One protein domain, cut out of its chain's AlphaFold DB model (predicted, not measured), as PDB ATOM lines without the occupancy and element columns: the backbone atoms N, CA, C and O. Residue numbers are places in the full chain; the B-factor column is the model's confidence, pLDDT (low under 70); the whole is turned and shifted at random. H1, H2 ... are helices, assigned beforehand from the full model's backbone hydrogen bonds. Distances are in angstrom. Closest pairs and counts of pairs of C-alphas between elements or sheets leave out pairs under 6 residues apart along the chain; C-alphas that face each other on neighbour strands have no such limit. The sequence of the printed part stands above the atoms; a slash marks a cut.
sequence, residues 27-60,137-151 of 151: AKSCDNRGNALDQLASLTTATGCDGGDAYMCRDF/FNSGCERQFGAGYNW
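AT A GLANCE: This is residues 27 to 60 and 137 to 151 of the 151 residues of the protein "Cellulase" of Pseudallescheria apiosperma (UniProt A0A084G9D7). The model has little regular structure: two short helices, H1 and H2, stand on opposite sides of a middle made of loops. Residues 45 to 60, with no named element, run through the space between them, and residues 146 to 151 form a tail beyond H2. The printed part has 49 residues, with H1 and then H2 and no named strand; the class is all helix, though the named elements hold only 13 residues. It is compact, with a radius of gyration of the C-alphas of 10.4 A and spans of 31 by 21 by 15 A.

IN THESE COORDINATES: Residues 27 to 38 have no named element. H1, residues 39 to 44, begins at C-alpha 39 (53.542, 12.959, 0.301) and measures 8.8 A. H2, residues 139 to 145, measures 10.4 A and ends at C-alpha 145 (51.268, 23.256, 20.762).

HOW THE PARTS SIT: H1 and H2 are apart, with no C-alpha of the one within 8 A of the other. In both, every O i to N i+4 pair is within hydrogen-bond range.

THE WHOLE: The C-alphas farthest apart, of Leu 40 and Asn 150, are 31.5 A apart. Residues 61 to 136 are not printed; C-alphas 60 and 137 are 17.3 A apart across the cut, which the link from H1 to H2 crosses. Residues 150 to 151 have pLDDT under 70.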
ATOM      1  N   ALA A  27      46.119  15.027   0.705       87.06
ATOM      2  CA  ALA A  27      46.197  16.288   1.421       87.06
ATOM      3  C   ALA A  27      47.501  16.336   2.224       87.06
ATOM      4  O   ALA A  27      47.863  15.386   2.916       87.06
ATOM      5  N   LYS A  28      48.219  17.449   2.103       90.88
ATOM      6  CA  LYS A  28      49.490  17.655   2.790       90.88
ATOM      7  C   LYS A  28      49.269  17.758   4.302       90.88
ATOM      8  O   LYS A  28      48.435  18.548   4.743       90.88
ATOM      9  N   SER A  29      50.083  17.033   5.060       93.69
ATOM     10  CA  SER A  29      50.169  17.137   6.517       93.69
ATOM     11  C   SER A  29      51.498  17.772   6.929       93.69
ATOM     12  O   SER A  29      52.439  17.869   6.136       93.69
ATOM     13  N   CYS A  30      51.570  18.236   8.170       96.44
ATOM     14  CA  CYS A  30      52.741  18.888   8.737       96.44
ATOM     15  C   CYS A  30      53.139  18.247  10.071       96.44
ATOM     16  O   CYS A  30      52.307  17.640  10.737       96.44
ATOM     17  N   ASP A  31      54.401  18.389  10.467       96.50
ATOM     18  CA  ASP A  31      54.852  18.026  11.813       96.50
ATOM     19  C   ASP A  31      54.329  19.019  12.876       96.50
ATOM     20  O   ASP A  31      53.657  20.014  12.570       96.50
ATOM     21  N   ASN A  32      54.657  18.783  14.150       93.94
ATOM     22  CA  ASN A  32      54.218  19.653  15.248       93.94
ATOM     23  C   ASN A  32      54.801  21.078  15.207       93.94
ATOM     24  O   ASN A  32      54.284  21.975  15.869       93.94
ATOM     25  N   ARG A  33      55.837  21.319  14.400       93.81
ATOM     26  CA  ARG A  33      56.427  22.646  14.165       93.81
ATOM     27  C   ARG A  33      55.829  23.334  12.937       93.81
ATOM     28  O   ARG A  33      56.165  24.484  12.661       93.81
ATOM     29  N   GLY A  34      54.931  22.662  12.218       93.25
ATOM     30  CA  GLY A  34      54.323  23.159  10.991       93.25
ATOM     31  C   GLY A  34      55.190  22.957   9.748       93.25
ATOM     32  O   GLY A  34      54.886  23.550   8.714       93.25
ATOM     33  N   ASN A  35      56.247  22.141   9.814       95.81
ATOM     34  CA  ASN A  35      57.011  21.787   8.625       95.81
ATOM     35  C   ASN A  35      56.236  20.769   7.797       95.81
ATOM     36  O   ASN A  35      55.673  19.810   8.318       95.81
ATOM     37  N   ALA A  36      56.257  20.973   6.488       95.44
ATOM     38  CA  ALA A  36      55.688  20.070   5.506       95.44
ATOM     39  C   ALA A  36      56.235  18.642   5.639       95.44
ATOM     40  O   ALA A  36      57.439  18.440   5.487       95.44
ATOM     41  N   LEU A  37      55.352  17.659   5.809       95.00
ATOM     42  CA  LEU A  37      55.695  16.264   5.551       95.00
ATOM     43  C   LEU A  37      55.708  16.019   4.039       95.00
ATOM     44  O   LEU A  37      54.994  16.683   3.277       95.00
ATOM     45  N   ASP A  38      56.511  15.054   3.592       93.19
ATOM     46  CA  ASP A  38      56.416  14.588   2.213       93.19
ATOM     47  C   ASP A  38      55.076  13.870   1.967       93.19
ATOM     48  O   ASP A  38      54.250  13.672   2.864       93.19
ATOM     49  N   GLN A  39      54.824  13.514   0.715       87.56
ATOM     50  CA  GLN A  39      53.542  12.959   0.301       87.56
ATOM     51  C   GLN A  39      53.268  11.564   0.881       87.56
ATOM     52  O   GLN A  39      52.123  11.249   1.201       87.56
ATOM     53  N   LEU A  40      54.305  10.736   1.035       88.56
ATOM     54  CA  LEU A  40      54.174   9.400   1.611       88.56
ATOM     55  C   LEU A  40      53.985   9.492   3.128       88.56
ATOM     56  O   LEU A  40      53.123   8.816   3.690       88.56
ATOM     57  N   ALA A  41      54.740  10.366   3.786       91.56
ATOM     58  CA  ALA A  41      54.606  10.651   5.203       91.56
ATOM     59  C   ALA A  41      53.241  11.275   5.522       91.56
ATOM     60  O   ALA A  41      52.625  10.885   6.507       91.56
ATOM     61  N   SER A  42      52.711  12.157   4.666       89.50
ATOM     62  CA  SER A  42      51.363  12.726   4.828       89.50
ATOM     63  C   SER A  42      50.259  11.664   4.780       89.50
ATOM     64  O   SER A  42      49.214  11.851   5.396       89.50
ATOM     65  N   LEU A  43      50.491  10.557   4.066       85.69
ATOM     66  CA  LEU A  43      49.547   9.446   3.939       85.69
ATOM     67  C   LEU A  43      49.682   8.407   5.061       85.69
ATOM     68  O   LEU A  43      48.696   7.783   5.440       85.69
ATOM     69  N   THR A  44      50.901   8.174   5.547       88.88
ATOM     70  CA  THR A  44      51.211   7.023   6.413       88.88
ATOM     71  C   THR A  44      51.484   7.393   7.868       88.88
ATOM     72  O   THR A  44      51.343   6.541   8.743       88.88
ATOM     73  N   THR A  45      51.853   8.643   8.153       92.75
ATOM     74  CA  THR A  45      52.112   9.092   9.525       92.75
ATOM     75  C   THR A  45      50.795   9.197  10.280       92.75
ATOM     76  O   THR A  45      49.848   9.833   9.818       92.75
ATOM     77  N   ALA A  46      50.736   8.577  11.459       92.06
ATOM     78  CA  ALA A  46      49.557   8.632  12.308       92.06
ATOM     79  C   ALA A  46      49.210  10.082  12.689       92.06
ATOM     80  O   ALA A  46      50.089  10.919  12.904       92.06
ATOM     81  N   THR A  47      47.913  10.370  12.793       91.00
ATOM     82  CA  THR A  47      47.415  11.688  13.202       91.00
ATOM     83  C   THR A  47      47.780  12.000  14.653       91.00
ATOM     84  O   THR A  47      47.651  11.149  15.535       91.00
ATOM     85  N   GLY A  48      48.163  13.246  14.930       93.19
ATOM     86  CA  GLY A  48      48.390  13.740  16.290       93.19
ATOM     87  C   GLY A  48      47.147  13.685  17.184       93.19
ATOM     88  O   GLY A  48      47.265  13.594  18.408       93.19
ATOM     89  N   CYS A  49      45.943  13.642  16.602       89.56
ATOM     90  CA  CYS A  49      44.709  13.404  17.359       89.56
ATOM     91  C   CYS A  49      44.714  12.036  18.068       89.56
ATOM     92  O   CYS A  49      44.205  11.926  19.184       89.56
ATOM     93  N   ASP A  50      45.390  11.044  17.486       89.75
ATOM     94  CA  ASP A  50      45.512   9.681  18.016       89.75
ATOM     95  C   ASP A  50      46.944   9.371  18.501       89.75
ATOM     96  O   ASP A  50      47.338   8.215  18.625       89.75
ATOM     97  N   GLY A  51      47.730  10.412  18.809       91.81
ATOM     98  CA  GLY A  51      49.071  10.282  19.391       91.81
ATOM     99  C   GLY A  51      50.217  10.118  18.389       91.81
ATOM    100  O   GLY A  51      51.320   9.784  18.809       91.81
ATOM    101  N   GLY A  52      49.972  10.338  17.095       94.81
ATOM    102  CA  GLY A  52      51.016  10.392  16.070       94.81
ATOM    103  C   GLY A  52      51.642  11.779  15.875       94.81
ATOM    104  O   GLY A  52      51.468  12.686  16.690       94.81
ATOM    105  N   ASP A  53      52.346  11.943  14.754       96.12
ATOM    106  CA  ASP A  53      53.172  13.123  14.459       96.12
ATOM    107  C   ASP A  53      52.682  13.952  13.258       96.12
ATOM    108  O   ASP A  53      53.319  14.938  12.887       96.12
ATOM    109  N   ALA A  54      51.550  13.580  12.648       95.19
ATOM    110  CA  ALA A  54      50.939  14.340  11.561       95.19
ATOM    111  C   ALA A  54      49.839  15.279  12.070       95.19
ATOM    112  O   ALA A  54      48.868  14.862  12.702       95.19
ATOM    113  N   TYR A  55      49.968  16.551  11.717       94.00
ATOM    114  CA  TYR A  55      49.066  17.639  12.063       94.00
ATOM    115  C   TYR A  55      48.625  18.379  10.803       94.00
ATOM    116  O   TYR A  55      49.214  18.250   9.727       94.00
ATOM    117  N   MET A  56      47.587  19.201  10.931       91.94
ATOM    118  CA  MET A  56      47.207  20.104   9.853       91.94
ATOM    119  C   MET A  56      48.269  21.182   9.627       91.94
ATOM    120  O   MET A  56      48.802  21.769  10.570       91.94
ATOM    121  N   CYS A  57      48.532  21.483   8.358       93.62
ATOM    122  CA  CYS A  57      49.401  22.587   7.982       93.62
ATOM    123  C   CYS A  57      48.719  23.942   8.216       93.62
ATOM    124  O   CYS A  57      47.532  24.112   7.939       93.62
ATOM    125  N   ARG A  58      49.493  24.937   8.667       90.25
ATOM    126  CA  ARG A  58      49.003  26.309   8.909       90.25
ATOM    127  C   ARG A  58      48.431  26.970   7.656       90.25
ATOM    128  O   ARG A  58      47.468  27.721   7.753       90.25
ATOM    129  N   ASP A  59      48.961  26.621   6.488       91.69
ATOM    130  CA  ASP A  59      48.515  27.147   5.193       91.69
ATOM    131  C   ASP A  59      47.082  26.718   4.820       91.69
ATOM    132  O   ASP A  59      46.552  27.174   3.811       91.69
ATOM    133  N   PHE A  60      46.434  25.856   5.617       93.19
ATOM    134  CA  PHE A  60      45.026  25.489   5.431       93.19
ATOM    135  C   PHE A  60      44.043  26.496   6.051       93.19
ATOM    136  O   PHE A  60      42.831  26.278   6.015       93.19
ATOM    137  N   PHE A 137      37.640  15.735  18.092       83.56
ATOM    138  CA  PHE A 137      39.055  15.359  18.155       83.56
ATOM    139  C   PHE A 137      39.871  16.489  18.795       83.56
ATOM    140  O   PHE A 137      40.604  17.218  18.133       83.56
ATOM    141  N   ASN A 138      39.718  16.652  20.109       84.25
ATOM    142  CA  ASN A 138      40.241  17.807  20.844       84.25
ATOM    143  C   ASN A 138      41.704  17.686  21.304       84.25
ATOM    144  O   ASN A 138      42.310  18.682  21.682       84.25
ATOM    145  N   SER A 139      42.290  16.494  21.243       88.31
ATOM    146  CA  SER A 139      43.634  16.228  21.760       88.31
ATOM    147  C   SER A 139      44.762  16.608  20.790       88.31
ATOM    148  O   SER A 139      45.906  16.760  21.208       88.31
ATOM    149  N   GLY A 140      44.460  16.806  19.500       90.94
ATOM    150  CA  GLY A 140      45.466  17.135  18.486       90.94
ATOM    151  C   GLY A 140      46.142  18.491  18.714       90.94
ATOM    152  O   GLY A 140      47.363  18.580  18.649       90.94
ATOM    153  N   CYS A 141      45.372  19.537  19.038       91.25
ATOM    154  CA  CYS A 141      45.921  20.886  19.239       91.25
ATOM    155  C   CYS A 141      46.823  20.964  20.479       91.25
ATOM    156  O   CYS A 141      47.905  21.540  20.417       91.25
ATOM    157  N   GLU A 142      46.405  20.348  21.589       91.19
ATOM    158  CA  GLU A 142      47.204  20.291  22.818       91.19
ATOM    159  C   GLU A 142      48.509  19.513  22.601       91.19
ATOM    160  O   GLU A 142      49.566  19.937  23.060       91.19
ATOM    161  N   ARG A 143      48.481  18.412  21.840       92.38
ATOM    162  CA  ARG A 143      49.711  17.683  21.490       92.38
ATOM    163  C   ARG A 143      50.620  18.463  20.545       92.38
ATOM    164  O   ARG A 143      51.837  18.358  20.665       92.38
ATOM    165  N   GLN A 144      50.046  19.253  19.641       93.56
ATOM    166  CA  GLN A 144      50.823  20.057  18.702       93.56
ATOM    167  C   GLN A 144      51.539  21.220  19.394       93.56
ATOM    168  O   GLN A 144      52.725  21.442  19.161       93.56
ATOM    169  N   PHE A 145      50.814  21.966  20.231       91.81
ATOM    170  CA  PHE A 145      51.268  23.256  20.762       91.81
ATOM    171  C   PHE A 145      51.604  23.236  22.260       91.81
ATOM    172  O   PHE A 145      52.162  24.208  22.766       91.81
ATOM    173  N   GLY A 146      51.324  22.134  22.957       90.06
ATOM    174  CA  GLY A 146      51.613  21.938  24.375       90.06
ATOM    175  C   GLY A 146      50.397  22.088  25.298       90.06
ATOM    176  O   GLY A 146      49.341  22.609  24.924       90.06
ATOM    177  N   ALA A 147      50.581  21.627  26.540       77.69
ATOM    178  CA  ALA A 147      49.583  21.710  27.602       77.69
ATOM    179  C   ALA A 147      49.242  23.177  27.912       77.69
ATOM    180  O   ALA A 147      50.130  23.993  28.157       77.69
ATOM    181  N   GLY A 148      47.948  23.503  27.907       70.50
ATOM    182  CA  GLY A 148      47.459  24.869  28.127       70.50
ATOM    183  C   GLY A 148      47.218  25.683  26.854       70.50
ATOM    184  O   GLY A 148      46.927  26.874  26.963       70.50
ATOM    185  N   TYR A 149      47.295  25.068  25.667       72.88
ATOM    186  CA  TYR A 149      46.761  25.671  24.446       72.88
ATOM    187  C   TYR A 149      45.267  25.991  24.631       72.88
ATOM    188  O   TYR A 149      44.418  25.100  24.613       72.88
ATOM    189  N   ASN A 150      44.968  27.275  24.820       63.12
ATOM    190  CA  ASN A 150      43.626  27.842  24.840       63.12
ATOM    191  C   ASN A 150      43.509  28.804  23.658       63.12
ATOM    192  O   ASN A 150      44.411  29.608  23.418       63.12
ATOM    193  N   TRP A 151      42.419  28.657  22.912       61.03
ATOM    194  CA  TRP A 151      42.034  29.517  21.796       61.03
ATOM    195  C   TRP A 151      41.482  30.857  22.289       61.03
ATOM    196  O   TRP A 151      40.869  30.884  23.380       61.03
TER     197      TRP A 151